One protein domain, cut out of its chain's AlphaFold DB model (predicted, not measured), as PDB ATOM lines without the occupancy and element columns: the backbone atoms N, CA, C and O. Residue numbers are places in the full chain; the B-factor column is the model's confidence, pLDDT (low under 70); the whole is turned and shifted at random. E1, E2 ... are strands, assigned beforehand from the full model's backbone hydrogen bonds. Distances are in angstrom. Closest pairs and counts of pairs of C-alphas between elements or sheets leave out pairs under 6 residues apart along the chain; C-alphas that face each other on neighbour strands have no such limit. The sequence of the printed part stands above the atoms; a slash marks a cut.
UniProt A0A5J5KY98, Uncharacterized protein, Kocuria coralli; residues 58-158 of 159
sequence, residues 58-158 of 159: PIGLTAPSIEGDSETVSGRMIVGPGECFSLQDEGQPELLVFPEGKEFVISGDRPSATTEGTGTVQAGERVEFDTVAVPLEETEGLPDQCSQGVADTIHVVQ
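What this domain is: This is residues 58 to 158 of the 159 residues of an uncharacterized protein of Kocuria coralli (UniProt A0A5J5KY98). A small closed barrel of five strands, E2, E3, E4, E9 and E8, has a small three-stranded sheet, E5, E6 and E7, beside it; the long strands E2 and E8 bend as they wrap round the barrel, and E1 pairs with E4 from outside the ring. The printed part has 101 residues with nine named strands, E1 to E9 in order, and no named helix. It is all strand, though strands hold 50 of the 101 residues, under half; the barrel is mixed and the small sheet antiparallel. The whole is compact and rounded, with a radius of gyration of the C-alphas of 12.1 A and spans of 33 by 28 by 26 A.

Where its parts are: E1 is residues 60 to 63, from C-alpha 60 at (30.497, 38.203, 35.950). E2 is 70 to 79, 23.5 A, and bends by 73 degrees at residue 75. E3 is 85 to 88, E4 94 to 99, 16.2 A, E5 103 to 105, E6 112 to 115 and E7 119 to 122. E8 is 126 to 135, 23.4 A, and bends by 78 degrees at residue 130. E9 is 153 to 157, 12.8 A, ending at C-alpha 157 (26.362, 28.340, 30.199).

How they stand to each other: E1 and E4 are parallel, with N 98 and O 61 2.8 A apart. E2, E3 and E4 form a meander, each strand the antiparallel neighbour of the one before: N 78 and O 86 are 2.8 A apart, N 87 and O 94 2.8 A. E4 and E9 are parallel, N 157 to O 97 2.8 A. E5, E6 and E7 form a second meander, N 105 to O 112 2.9 A and N 121 to O 113 2.8 A. E8 is antiparallel to E2, N 73 to O 129 2.8 A, and to E9, N 156 to O 132 2.9 A. The closest C-alphas of E2 and E7, those of Met 77 and Gln 122, are 7.1 A apart.

The domain as a whole: The C-alphas of Asp 69 and Asp 109, the two farthest apart, are 35.3 A from each other. The printed part has no cut; the link from E8 to E9, residues 136 to 152, is long. Mean pLDDT of the printed part is 93.0, with residues 107 to 108 under 70.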
ATOM      1  N   PRO A  58      29.651  45.666  36.672       87.44
ATOM      2  CA  PRO A  58      28.765  44.561  36.338       87.44
ATOM      3  C   PRO A  58      29.429  43.199  36.573       87.44
ATOM      4  O   PRO A  58      30.471  42.920  35.986       87.44
ATOM      5  N   ILE A  59      28.879  42.402  37.485       92.81
ATOM      6  CA  ILE A  59      29.521  41.209  38.028       92.81
ATOM      7  C   ILE A  59      29.326  40.054  37.051       92.81
ATOM      8  O   ILE A  59      28.198  39.653  36.744       92.81
ATOM      9  N   GLY A  60      30.449  39.514  36.579       94.50
ATOM     10  CA  GLY A  60      30.497  38.203  35.950       94.50
ATOM     11  C   GLY A  60      30.353  37.125  37.013       94.50
ATOM     12  O   GLY A  60      30.958  37.223  38.074       94.50
ATOM     13  N   LEU A  61      29.546  36.106  36.751       96.31
ATOM     14  CA  LEU A  61      29.478  34.919  37.595       96.31
ATOM     15  C   LEU A  61      30.100  33.765  36.824       96.31
ATOM     16  O   LEU A  61      29.763  33.576  35.652       96.31
ATOM     17  N   THR A  62      30.990  33.014  37.463       96.62
ATOM     18  CA  THR A  62      31.611  31.822  36.888       96.62
ATOM     19  C   THR A  62      31.384  30.590  37.749       96.62
ATOM     20  O   THR A  62      31.205  30.695  38.960       96.62
ATOM     21  N   ALA A  63      31.360  29.415  37.126       95.88
ATOM     22  CA  ALA A  63      31.325  28.131  37.817       95.88
ATOM     23  C   ALA A  63      32.123  27.076  37.032       95.88
ATOM     24  O   ALA A  63      32.272  27.204  35.808       95.88
ATOM     25  N   PRO A  64      32.622  26.021  37.703       93.06
ATOM     26  CA  PRO A  64      33.149  24.845  37.024       93.06
ATOM     27  C   PRO A  64      32.112  24.244  36.068       93.06
ATOM     28  O   PRO A  64      30.907  24.421  36.246       93.06
ATOM     29  N   SER A  65      32.568  23.490  35.067       88.44
ATOM     30  CA  SER A  65      31.657  22.720  34.218       88.44
ATOM     31  C   SER A  65      30.840  21.749  35.067       88.44
ATOM     32  O   SER A  65      31.407  20.939  35.803       88.44
ATOM     33  N   ILE A  66      29.519  21.824  34.934       91.06
ATOM     34  CA  ILE A  66      28.580  20.937  35.618       91.06
ATOM     35  C   ILE A  66      27.972  19.943  34.633       91.06
ATOM     36  O   ILE A  66      27.782  20.253  33.457       91.06
ATOM     37  N   GLU A  67      27.659  18.745  35.119       90.06
ATOM     38  CA  GLU A  67      26.892  17.758  34.360       90.06
ATOM     39  C   GLU A  67      25.391  17.989  34.575       90.06
ATOM     40  O   GLU A  67      24.956  18.313  35.680       90.06
ATOM     41  N   GLY A  68      24.585  17.807  33.532       90.00
ATOM     42  CA  GLY A  68      23.137  17.968  33.614       90.00
ATOM     43  C   GLY A  68      22.462  17.889  32.252       90.00
ATOM     44  O   GLY A  68      23.125  17.811  31.213       90.00
ATOM     45  N   ASP A  69      21.132  17.905  32.266       92.62
ATOM     46  CA  ASP A  69      20.348  18.046  31.046       92.62
ATOM     47  C   ASP A  69      20.542  19.468  30.508       92.62
ATOM     48  O   ASP A  69      20.106  20.446  31.113       92.62
ATOM     49  N   SER A  70      21.255  19.571  29.387       94.38
ATOM     50  CA  SER A  70      21.481  20.846  28.712       94.38
ATOM     51  C   SER A  70      20.262  21.226  27.877       94.38
ATOM     52  O   SER A  70      19.724  20.404  27.128       94.38
ATOM     53  N   GLU A  71      19.858  22.486  27.972       95.69
ATOM     54  CA  GLU A  71      18.807  23.090  27.169       95.69
ATOM     55  C   GLU A  71      19.269  24.408  26.545       95.69
ATOM     56  O   GLU A  71      20.020  25.185  27.140       95.69
ATOM     57  N   THR A  72      18.800  24.668  25.325       96.31
ATOM     58  CA  THR A  72      19.050  25.939  24.650       96.31
ATOM     59  C   THR A  72      18.056  26.984  25.144       96.31
ATOM     60  O   THR A  72      16.848  26.845  24.935       96.31
ATOM     61  N   VAL A  73      18.566  28.061  25.735       96.12
ATOM     62  CA  VAL A  73      17.778  29.221  26.161       96.12
ATOM     63  C   VAL A  73      18.099  30.429  25.298       96.12
ATOM     64  O   VAL A  73      19.256  30.687  24.959       96.12
ATOM     65  N   SER A  74      17.068  31.196  24.952       96.69
ATOM     66  CA  SER A  74      17.190  32.374  24.093       96.69
ATOM     67  C   SER A  74      16.618  33.595  24.799       96.69
ATOM     68  O   SER A  74      15.531  33.547  25.363       96.69
ATOM     69  N   GLY A  75      17.312  34.727  24.731       97.12
ATOM     70  CA  GLY A  75      16.877  35.940  25.419       97.12
ATOM     71  C   GLY A  75      17.794  37.121  25.156       97.12
ATOM     72  O   GLY A  75      18.697  37.057  24.327       97.12
ATOM     73  N   ARG A  76      17.548  38.249  25.819       97.56
ATOM     74  CA  ARG A  76      18.457  39.398  25.800       97.56
ATOM     75  C   ARG A  76      19.404  39.304  26.989       97.56
ATOM     76  O   ARG A  76      18.935  39.244  28.118       97.56
ATOM     77  N   MET A  77      20.711  39.361  26.745       96.69
ATOM     78  CA  MET A  77      21.672  39.516  27.835       96.69
ATOM     79  C   MET A  77      21.564  40.939  28.381       96.69
ATOM     80  O   MET A  77      21.611  41.900  27.613       96.69
ATOM     81  N   ILE A  78      21.405  41.099  29.685       96.31
ATOM     82  CA  ILE A  78      21.306  42.394  30.362       96.31
ATOM     83  C   ILE A  78      22.264  42.443  31.553       96.31
ATOM     84  O   ILE A  78      22.757  41.414  32.007       96.31
ATOM     85  N   VAL A  79      22.502  43.648  32.068       95.44
ATOM     86  CA  VAL A  79      22.985  43.831  33.441       95.44
ATOM     87  C   VAL A  79      21.740  43.916  34.314       95.44
ATOM     88  O   VAL A  79      20.975  44.878  34.217       95.44
ATOM     89  N   GLY A  80      21.473  42.838  35.038       92.25
ATOM     90  CA  GLY A  80      20.288  42.658  35.855       92.25
ATOM     91  C   GLY A  80      20.409  43.296  37.241       92.25
ATOM     92  O   GLY A  80      21.323  44.081  37.513       92.25
ATOM     93  N   PRO A  81      19.463  42.973  38.136       89.44
ATOM     94  CA  PRO A  81      19.538  43.344  39.542       89.44
ATOM     95  C   PRO A  81      20.881  42.954  40.175       89.44
ATOM     96  O   PRO A  81      21.476  41.936  39.827       89.44
ATOM     97  N   GLY A  82      21.384  43.797  41.079       91.81
ATOM     98  CA  GLY A  82      22.686  43.566  41.715       91.81
ATOM     99  C   GLY A  82      23.898  43.814  40.822       91.81
ATOM    100  O   GLY A  82      25.010  43.496  41.236       91.81
ATOM    101  N   GLU A  83      23.681  44.390  39.635       94.19
ATOM    102  CA  GLU A  83      24.682  44.589  38.587       94.19
ATOM    103  C   GLU A  83      25.218  43.272  37.999       94.19
ATOM    104  O   GLU A  83      26.300  43.258  37.442       94.19
ATOM    105  N   CYS A  84      24.504  42.147  38.070       95.31
ATOM    106  CA  CYS A  84      25.026  40.858  37.584       95.31
ATOM    107  C   CYS A  84      24.521  40.552  36.167       95.31
ATOM    108  O   CYS A  84      23.439  41.000  35.780       95.31
ATOM    109  N   PHE A  85      25.286  39.817  35.355       96.12
ATOM    110  CA  PHE A  85      24.791  39.421  34.032       96.12
ATOM    111  C   PHE A  85      23.569  38.503  34.162       96.12
ATOM    112  O   PHE A  85      23.551  37.547  34.936       96.12
ATOM    113  N   SER A  86      22.526  38.803  33.393       97.38
ATOM    114  CA  SER A  86      21.282  38.034  33.393       97.38
ATOM    115  C   SER A  86      20.745  37.866  31.982       97.38
ATOM    116  O   SER A  86      20.989  38.696  31.101       97.38
ATOM    117  N   LEU A  87      19.979  36.806  31.777       97.31
ATOM    118  CA  LEU A  87      19.161  36.599  30.601       97.31
ATOM    119  C   LEU A  87      17.753  37.121  30.884       97.31
ATOM    120  O   LEU A  87      17.182  36.875  31.942       97.31
ATOM    121  N   GLN A  88      17.185  37.861  29.939       97.06
ATOM    122  CA  GLN A  88      15.792  38.279  30.004       97.06
ATOM    123  C   GLN A  88      15.115  38.074  28.651       97.06
ATOM    124  O   GLN A  88      15.486  38.716  27.664       97.06
ATOM    125  N   ASP A  89      14.098  37.215  28.611       93.62
ATOM    126  CA  ASP A  89      13.190  37.096  27.466       93.62
ATOM    127  C   ASP A  89      11.795  37.620  27.831       93.62
ATOM    128  O   ASP A  89      11.435  38.731  27.431       93.62
ATOM    129  N   GLU A  90      11.066  36.895  28.682       89.75
ATOM    130  CA  GLU A  90       9.769  37.301  29.225       89.75
ATOM    131  C   GLU A  90       9.756  37.135  30.753       89.75
ATOM    132  O   GLU A  90      10.017  36.060  31.274       89.75
ATOM    133  N   GLY A  91       9.420  38.194  31.496       92.25
ATOM    134  CA  GLY A  91       9.297  38.121  32.957       92.25
ATOM    135  C   GLY A  91      10.554  38.535  33.727       92.25
ATOM    136  O   GLY A  91      11.168  39.565  33.420       92.25
ATOM    137  N   GLN A  92      10.854  37.804  34.804       95.25
ATOM    138  CA  GLN A  92      11.960  38.126  35.710       95.25
ATOM    139  C   GLN A  92      13.310  37.766  35.071       95.25
ATOM    140  O   GLN A  92      13.379  36.777  34.350       95.25
ATOM    141  N   PRO A  93      14.374  38.557  35.295       97.00
ATOM    142  CA  PRO A  93      15.714  38.203  34.834       97.00
ATOM    143  C   PRO A  93      16.223  36.917  35.489       97.00
ATOM    144  O   PRO A  93      16.071  36.743  36.697       97.00
ATOM    145  N   GLU A  94      16.881  36.070  34.709       97.44
ATOM    146  CA  GLU A  94      17.493  34.815  35.159       97.44
ATOM    147  C   GLU A  94      19.015  34.983  35.149       97.44
ATOM    148  O   GLU A  94      19.571  35.523  34.189       97.44
ATOM    149  N   LEU A  95      19.716  34.594  36.216       97.62
ATOM    150  CA  LEU A  95      21.162  34.829  36.302       97.62
ATOM    151  C   LEU A  95      21.923  33.974  35.288       97.62
ATOM    152  O   LEU A  95      21.649  32.785  35.137       97.62
ATOM    153  N   LEU A  96      22.918  34.578  34.638       97.06
ATOM    154  CA  LEU A  96      23.854  33.867  33.773       97.06
ATOM    155  C   LEU A  96      25.146  33.596  34.533       97.06
ATOM    156  O   LEU A  96      25.812  34.524  34.996       97.06
ATOM    157  N   VAL A  97      25.512  32.322  34.606       97.00
ATOM    158  CA  VAL A  97      26.792  31.856  35.129       97.00
ATOM    159  C   VAL A  97      27.583  31.271  33.970       97.00
ATOM    160  O   VAL A  97      27.131  30.361  33.281       97.00
ATOM    161  N   PHE A  98      28.754  31.827  33.710       95.88
ATOM    162  CA  PHE A  98      29.624  31.407  32.622       95.88
ATOM    163  C   PHE A  98      30.596  30.320  33.106       95.88
ATOM    164  O   PHE A  98      30.825  30.193  34.308       95.88
ATOM    165  N   PRO A  99      31.208  29.524  32.213       93.94
ATOM    166  CA  PRO A  99      32.270  28.624  32.645       93.94
ATOM    167  C   PRO A  99      33.451  29.409  33.229       93.94
ATOM    168  O   PRO A  99      33.625  30.595  32.945       93.94
ATOM    169  N   GLU A 100      34.312  28.747  33.991       92.12
ATOM    170  CA  GLU A 100      35.604  29.324  34.369       92.12
ATOM    171  C   GLU A 100      36.473  29.650  33.136       92.12
ATOM    172  O   GLU A 100      36.337  29.059  32.059       92.12
ATOM    173  N   GLY A 101      37.399  30.603  33.291       83.12
ATOM    174  CA  GLY A 101      38.357  30.975  32.238       83.12
ATOM    175  C   GLY A 101      37.771  31.825  31.107       83.12
ATOM    176  O   GLY A 101      38.376  31.935  30.040       83.12
ATOM    177  N   LYS A 102      36.593  32.412  31.320       85.88
ATOM    178  CA  LYS A 102      35.943  33.336  30.387       85.88
ATOM    179  C   LYS A 102      36.425  34.760  30.625       85.88
ATOM    180  O   LYS A 102      36.921  35.096  31.694       85.88
ATOM    181  N   GLU A 103      36.296  35.601  29.605       86.62
ATOM    182  CA  GLU A 103      36.736  36.994  29.692       86.62
ATOM    183  C   GLU A 103      35.534  37.925  29.814       86.62
ATOM    184  O   GLU A 103      34.656  37.938  28.945       86.62
ATOM    185  N   PHE A 104      35.527  38.754  30.855       89.25
ATOM    186  CA  PHE A 104      34.539  39.812  31.031       89.25
ATOM    187  C   PHE A 104      35.144  41.175  30.703       89.25
ATOM    188  O   PHE A 104      36.187  41.559  31.237       89.25
ATOM    189  N   VAL A 105      34.460  41.956  29.866       87.44
ATOM    190  CA  VAL A 105      34.759  43.382  29.698       87.44
ATOM    191  C   VAL A 105      33.701  44.162  30.453       87.44
ATOM    192  O   VAL A 105      32.599  44.398  29.969       87.44
ATOM    193  N   ILE A 106      34.047  44.540  31.677       79.62
ATOM    194  CA  ILE A 106      33.111  45.138  32.638       79.62
ATOM    195  C   ILE A 106      33.166  46.675  32.596       79.62
ATOM    196  O   ILE A 106      32.209  47.362  32.942       79.62
ATOM    197  N   SER A 107      34.284  47.231  32.123       67.56
ATOM    198  CA  SER A 107      34.500  48.673  31.987       67.56
ATOM    199  C   SER A 107      34.297  49.120  30.537       67.56
ATOM    200  O   SER A 107      35.059  48.727  29.657       67.56
ATOM    201  N   GLY A 108      33.293  49.964  30.282       69.75
ATOM    202  CA  GLY A 108      32.999  50.519  28.956       69.75
ATOM    203  C   GLY A 108      31.539  50.950  28.808       69.75
ATOM    204  O   GLY A 108      30.756  50.827  29.745       69.75
ATOM    205  N   ASP A 109      31.156  51.436  27.622       79.75
ATOM    206  CA  ASP A 109      29.764  51.829  27.338       79.75
ATOM    207  C   ASP A 109      28.794  50.630  27.326       79.75
ATOM    208  O   ASP A 109      27.581  50.805  27.459       79.75
ATOM    209  N   ARG A 110      29.321  49.410  27.138       88.00
ATOM    210  CA  ARG A 110      28.559  48.159  27.069       88.00
ATOM    211  C   ARG A 110      29.334  47.000  27.705       88.00
ATOM    212  O   ARG A 110      30.271  46.508  27.078       88.00
ATOM    213  N   PRO A 111      28.938  46.549  28.905       92.56
ATOM    214  CA  PRO A 111      29.495  45.353  29.529       92.56
ATOM    215  C   PRO A 111      29.343  44.127  28.622       92.56
ATOM    216  O   PRO A 111      28.318  43.994  27.948       92.56
ATOM    217  N   SER A 112      30.332  43.239  28.589       93.62
ATOM    218  CA  SER A 112      30.310  42.035  27.754       93.62
ATOM    219  C   SER A 112      30.975  40.830  28.416       93.62
ATOM    220  O   SER A 112      31.791  40.977  29.327       93.62
ATOM    221  N   ALA A 113      30.636  39.641  27.923       92.75
ATOM    222  CA  ALA A 113      31.238  38.367  28.296       92.75
ATOM    223  C   ALA A 113      31.674  37.621  27.028       92.75
ATOM    224  O   ALA A 113      30.962  37.637  26.023       92.75
ATOM    225  N   THR A 114      32.841  36.980  27.055       91.69
ATOM    226  CA  THR A 114      33.382  36.220  25.920       91.69
ATOM    227  C   THR A 114      33.473  34.747  26.258       91.69
ATOM    228  O   THR A 114      34.124  34.361  27.229       91.69
ATOM    229  N   THR A 115      32.848  33.917  25.420       87.31
ATOM    230  CA  THR A 115      32.889  32.459  25.533       87.31
ATOM    231  C   THR A 115      33.421  31.796  24.274       87.31
ATOM    232  O   THR A 115      33.229  32.299  23.173       87.31
ATOM    233  N   GLU A 116      34.098  30.657  24.429       84.00
ATOM    234  CA  GLU A 116      34.612  29.875  23.293       84.00
ATOM    235  C   GLU A 116      33.502  29.422  22.329       84.00
ATOM    236  O   GLU A 116      33.713  29.462  21.119       84.00
ATOM    237  N   GLY A 117      32.313  29.073  22.837       81.31
ATOM    238  CA  GLY A 117      31.183  28.638  22.010       81.31
ATOM    239  C   GLY A 117      30.447  29.772  21.286       81.31
ATOM    240  O   GLY A 117      30.078  29.623  20.124       81.31
ATOM    241  N   THR A 118      30.263  30.924  21.942       83.81
ATOM    242  CA  THR A 118      29.369  31.997  21.444       83.81
ATOM    243  C   THR A 118      30.120  33.265  21.018       83.81
ATOM    244  O   THR A 118      29.539  34.185  20.444       83.81
ATOM    245  N   GLY A 119      31.427  33.339  21.275       90.56
ATOM    246  CA  GLY A 119      32.217  34.554  21.105       90.56
ATOM    247  C   GLY A 119      31.885  35.617  22.156       90.56
ATOM    248  O   GLY A 119      31.409  35.310  23.251       90.56
ATOM    249  N   THR A 120      32.181  36.877  21.835       93.94
ATOM    250  CA  THR A 120      31.875  38.027  22.696       93.94
ATOM    251  C   THR A 120      30.421  38.446  22.536       93.94
ATOM    252  O   THR A 120      29.995  38.819  21.445       93.94
ATOM    253  N   VAL A 121      29.695  38.468  23.649       93.38
ATOM    254  CA  VAL A 121      28.318  38.947  23.749       93.38
ATOM    255  C   VAL A 121      28.290  40.200  24.610       93.38
ATOM    256  O   VAL A 121      28.808  40.195  25.723       93.38
ATOM    257  N   GLN A 122      27.645  41.264  24.139       95.12
ATOM    258  CA  GLN A 122      27.439  42.494  24.901       95.12
ATOM    259  C   GLN A 122      26.049  42.567  25.531       95.12
ATOM    260  O   GLN A 122      25.049  42.084  24.993       95.12
ATOM    261  N   ALA A 123      25.964  43.265  26.659       94.81
ATOM    262  CA  ALA A 123      24.701  43.633  27.265       94.81
ATOM    263  C   ALA A 123      23.831  44.405  26.255       94.81
ATOM    264  O   ALA A 123      24.265  45.319  25.544       94.81
ATOM    265  N   GLY A 124      22.566  44.014  26.194       95.62
ATOM    266  CA  GLY A 124      21.582  44.481  25.238       95.62
ATOM    267  C   GLY A 124      21.526  43.676  23.941       95.62
ATOM    268  O   GLY A 124      20.678  44.003  23.115       95.62
ATOM    269  N   GLU A 125      22.356  42.658  23.720       96.44
ATOM    270  CA  GLU A 125      22.253  41.770  22.551       96.44
ATOM    271  C   GLU A 125      21.312  40.588  22.817       96.44
ATOM    272  O   GLU A 125      21.114  40.184  23.962       96.44
ATOM    273  N   ARG A 126      20.678  40.070  21.755       96.56
ATOM    274  CA  ARG A 126      19.908  38.822  21.838       96.56
ATOM    275  C   ARG A 126      20.873  37.661  21.628       96.56
ATOM    276  O   ARG A 126      21.683  37.719  20.707       96.56
ATOM    277  N   VAL A 127      20.762  36.651  22.472       96.00
ATOM    278  CA  VAL A 127      21.645  35.492  22.528       96.00
ATOM    279  C   VAL A 127      20.859  34.207  22.601       96.00
ATOM    280  O   VAL A 127      19.682  34.215  22.967       96.00
ATOM    281  N   GLU A 128      21.556  33.134  22.263       96.12
ATOM    282  CA  GLU A 128      21.142  31.757  22.464       96.12
ATOM    283  C   GLU A 128      22.322  31.046  23.124       96.12
ATOM    284  O   GLU A 128      23.445  31.136  22.623       96.12
ATOM    285  N   PHE A 129      22.084  30.415  24.269       95.56
ATOM    286  CA  PHE A 129      23.088  29.656  25.003       95.56
ATOM    287  C   PHE A 129      22.569  28.250  25.244       95.56
ATOM    288  O   PHE A 129      21.408  28.077  25.603       95.56
ATOM    289  N   ASP A 130      23.446  27.263  25.116       95.75
ATOM    290  CA  ASP A 130      23.213  25.952  25.707       95.75
ATOM    291  C   ASP A 130      23.569  26.049  27.190       95.75
ATOM    292  O   ASP A 130      24.655  26.512  27.544       95.75
ATOM    293  N   THR A 131      22.636  25.701  28.069       96.56
ATOM    294  CA  THR A 131      22.765  25.916  29.514       96.56
ATOM    295  C   THR A 131      22.252  24.719  30.292       96.56
ATOM    296  O   THR A 131      21.393  23.988  29.815       96.56
ATOM    297  N   VAL A 132      22.748  24.547  31.511       97.06
ATOM    298  CA  VAL A 132      22.107  23.692  32.514       97.06
ATOM    299  C   VAL A 132      21.406  24.614  33.505       97.06
ATOM    300  O   VAL A 132      22.036  25.518  34.065       97.06
ATOM    301  N   ALA A 133      20.102  24.414  33.686       96.94
ATOM    302  CA  ALA A 133      19.314  25.134  34.675       96.94
ATOM    303  C   ALA A 133      19.597  24.575  36.076       96.94
ATOM    304  O   ALA A 133      19.503  23.368  36.302       96.94
ATOM    305  N   VAL A 134      19.932  25.456  37.017       96.31
ATOM    306  CA  VAL A 134      20.210  25.093  38.411       96.31
ATOM    307  C   VAL A 134      19.313  25.930  39.325       96.31
ATOM    308  O   VAL A 134      19.252  27.154  39.155       96.31
ATOM    309  N   PRO A 135      18.599  25.322  40.289       96.38
ATOM    310  CA  PRO A 135      17.862  26.075  41.295       96.38
ATOM    311  C   PRO A 135      18.801  26.976  42.096       96.38
ATOM    312  O   PRO A 135      19.872  26.548  42.520       96.38
ATOM    313  N   LEU A 136      18.390  28.215  42.358       95.06
ATOM    314  CA  LEU A 136      19.209  29.184  43.091       95.06
ATOM    315  C   LEU A 136      19.631  28.668  44.482       95.06
ATOM    316  O   LEU A 136      20.736  28.946  44.941       95.06
ATOM    317  N   GLU A 137      18.766  27.890  45.138       95.25
ATOM    318  CA  GLU A 137      19.018  27.285  46.454       95.25
ATOM    319  C   GLU A 137      20.065  26.157  46.446       95.25
ATOM    320  O   GLU A 137      20.571  25.794  47.504       95.25
ATOM    321  N   GLU A 138      20.416  25.629  45.270       95.25
ATOM    322  CA  GLU A 138      21.450  24.602  45.086       95.25
ATOM    323  C   GLU A 138      22.827  25.215  44.761       95.25
ATOM    324  O   GLU A 138      23.740  24.520  44.310       95.25
ATOM    325  N   THR A 139      22.992  26.524  44.981       94.94
ATOM    326  CA  THR A 139      24.215  27.266  44.653       94.94
ATOM    327  C   THR A 139      24.880  27.863  45.889       94.94
ATOM    328  O   THR A 139      24.215  28.340  46.808       94.94
ATOM    329  N   GLU A 140      26.213  27.890  45.896       96.06
ATOM    330  CA  GLU A 140      27.023  28.569  46.914       96.06
ATOM    331  C   GLU A 140      27.915  29.640  46.278       96.06
ATOM    332  O   GLU A 140      28.242  29.582  45.097       96.06
ATOM    333  N   GLY A 141      28.334  30.633  47.066       95.62
ATOM    334  CA  GLY A 141      29.274  31.673  46.616       95.62
ATOM    335  C   GLY A 141      28.651  32.813  45.802       95.62
ATOM    336  O   GLY A 141      29.337  33.788  45.489       95.62
ATOM    337  N   LEU A 142      27.344  32.754  45.526       95.00
ATOM    338  CA  LEU A 142      26.620  33.838  44.875       95.00
ATOM    339  C   LEU A 142      26.586  35.100  45.763       95.00
ATOM    340  O   LEU A 142      26.139  35.025  46.909       95.00
ATOM    341  N   PRO A 143      26.995  36.280  45.261       94.94
ATOM    342  CA  PRO A 143      26.856  37.523  46.013       94.94
ATOM    343  C   PRO A 143      25.388  37.853  46.320       94.94
ATOM    344  O   PRO A 143      24.547  37.830  45.421       94.94
ATOM    345  N   ASP A 144      25.101  38.283  47.554       94.31
ATOM    346  CA  ASP A 144      23.744  38.628  48.025       94.31
ATOM    347  C   ASP A 144      23.008  39.648  47.142       94.31
ATOM    348  O   ASP A 144      21.782  39.716  47.135       94.31
ATOM    349  N   GLN A 145      23.744  40.500  46.431       94.00
ATOM    350  CA  GLN A 145      23.158  41.484  45.524       94.00
ATOM    351  C   GLN A 145      22.665  40.859  44.213       94.00
ATOM    352  O   GLN A 145      21.657  41.324  43.690       94.00
ATOM    353  N   CYS A 146      23.316  39.800  43.715       94.31
ATOM    354  CA  CYS A 146      22.910  39.112  42.486       94.31
ATOM    355  C   CYS A 146      21.629  38.289  42.675       94.31
ATOM    356  O   CYS A 146      20.884  38.103  41.722       94.31
ATOM    357  N   SER A 147      21.354  37.800  43.888       94.12
ATOM    358  CA  SER A 147      20.179  36.961  44.179       94.12
ATOM    359  C   SER A 147      18.879  37.752  44.370       94.12
ATOM    360  O   SER A 147      17.800  37.173  44.476       94.12
ATOM    361  N   GLN A 148      18.940  39.084  44.418       93.06
ATOM    362  CA  GLN A 148      17.771  39.913  44.706       93.06
ATOM    363  C   GLN A 148      17.027  40.315  43.433       93.06
ATOM    364  O   GLN A 148      17.537  41.082  42.626       93.06
ATOM    365  N   GLY A 149      15.766  39.895  43.297       90.62
ATOM    366  CA  GLY A 149      14.891  40.332  42.197       90.62
ATOM    367  C   GLY A 149      15.135  39.621  40.863       90.62
ATOM    368  O   GLY A 149      14.628  40.077  39.835       90.62
ATOM    369  N   VAL A 150      15.895  38.530  40.898       94.31
ATOM    370  CA  VAL A 150      16.047  37.549  39.818       94.31
ATOM    371  C   VAL A 150      15.092  36.374  40.041       94.31
ATOM    372  O   VAL A 150      14.502  36.252  41.115       94.31
ATOM    373  N   ALA A 151      14.926  35.532  39.025       96.31
ATOM    374  CA  ALA A 151      14.191  34.279  39.145       96.31
ATOM    375  C   ALA A 151      14.891  33.285  40.094       96.31
ATOM    376  O   ALA A 151      16.089  33.386  40.354       96.31
ATOM    377  N   ASP A 152      14.153  32.265  40.544       96.25
ATOM    378  CA  ASP A 152      14.666  31.186  41.408       96.25
ATOM    379  C   ASP A 152      15.539  30.158  40.647       96.25
ATOM    380  O   ASP A 152      15.875  29.094  41.169       96.25
ATOM    381  N   THR A 153      15.889  30.446  39.394       96.19
ATOM    382  CA  THR A 153      16.690  29.593  38.509       96.19
ATOM    383  C   THR A 153      17.862  30.390  37.952       96.19
ATOM    384  O   THR A 153      17.728  31.561  37.583       96.19
ATOM    385  N   ILE A 154      19.023  29.742  37.906       96.62
ATOM    386  CA  ILE A 154      20.216  30.251  37.241       96.62
ATOM    387  C   ILE A 154      20.550  29.373  36.037       96.62
ATOM    388  O   ILE A 154      20.301  28.167  36.041       96.62
ATOM    389  N   HIS A 155      21.164  29.970  35.025       97.25
ATOM    390  CA  HIS A 155      21.625  29.265  33.841       97.25
ATOM    391  C   HIS A 155      23.144  29.183  33.832       97.25
ATOM    392  O   HIS A 155      23.825  30.204  33.699       97.25
ATOM    393  N   VAL A 156      23.673  27.963  33.924       96.62
ATOM    394  CA  VAL A 156      25.106  27.703  33.763       96.62
ATOM    395  C   VAL A 156      25.390  27.424  32.292       96.62
ATOM    396  O   VAL A 156      25.029  26.368  31.766       96.62
ATOM    397  N   VAL A 157      26.011  28.394  31.621       95.50
ATOM    398  CA  VAL A 157      26.362  28.340  30.199       95.50
ATOM    399  C   VAL A 157      27.356  27.214  29.952       95.50
ATOM    400  O   VAL A 157      28.395  27.132  30.602       95.50
ATOM    401  N   GLN A 158      27.041  26.365  28.983       91.75
ATOM    402  CA  GLN A 158      27.902  25.290  28.516       91.75
ATOM    403  C   GLN A 158      28.913  25.846  27.504       91.75
ATOM    404  O   GLN A 158      28.598  26.724  26.696       91.75
TER     405      GLN A 158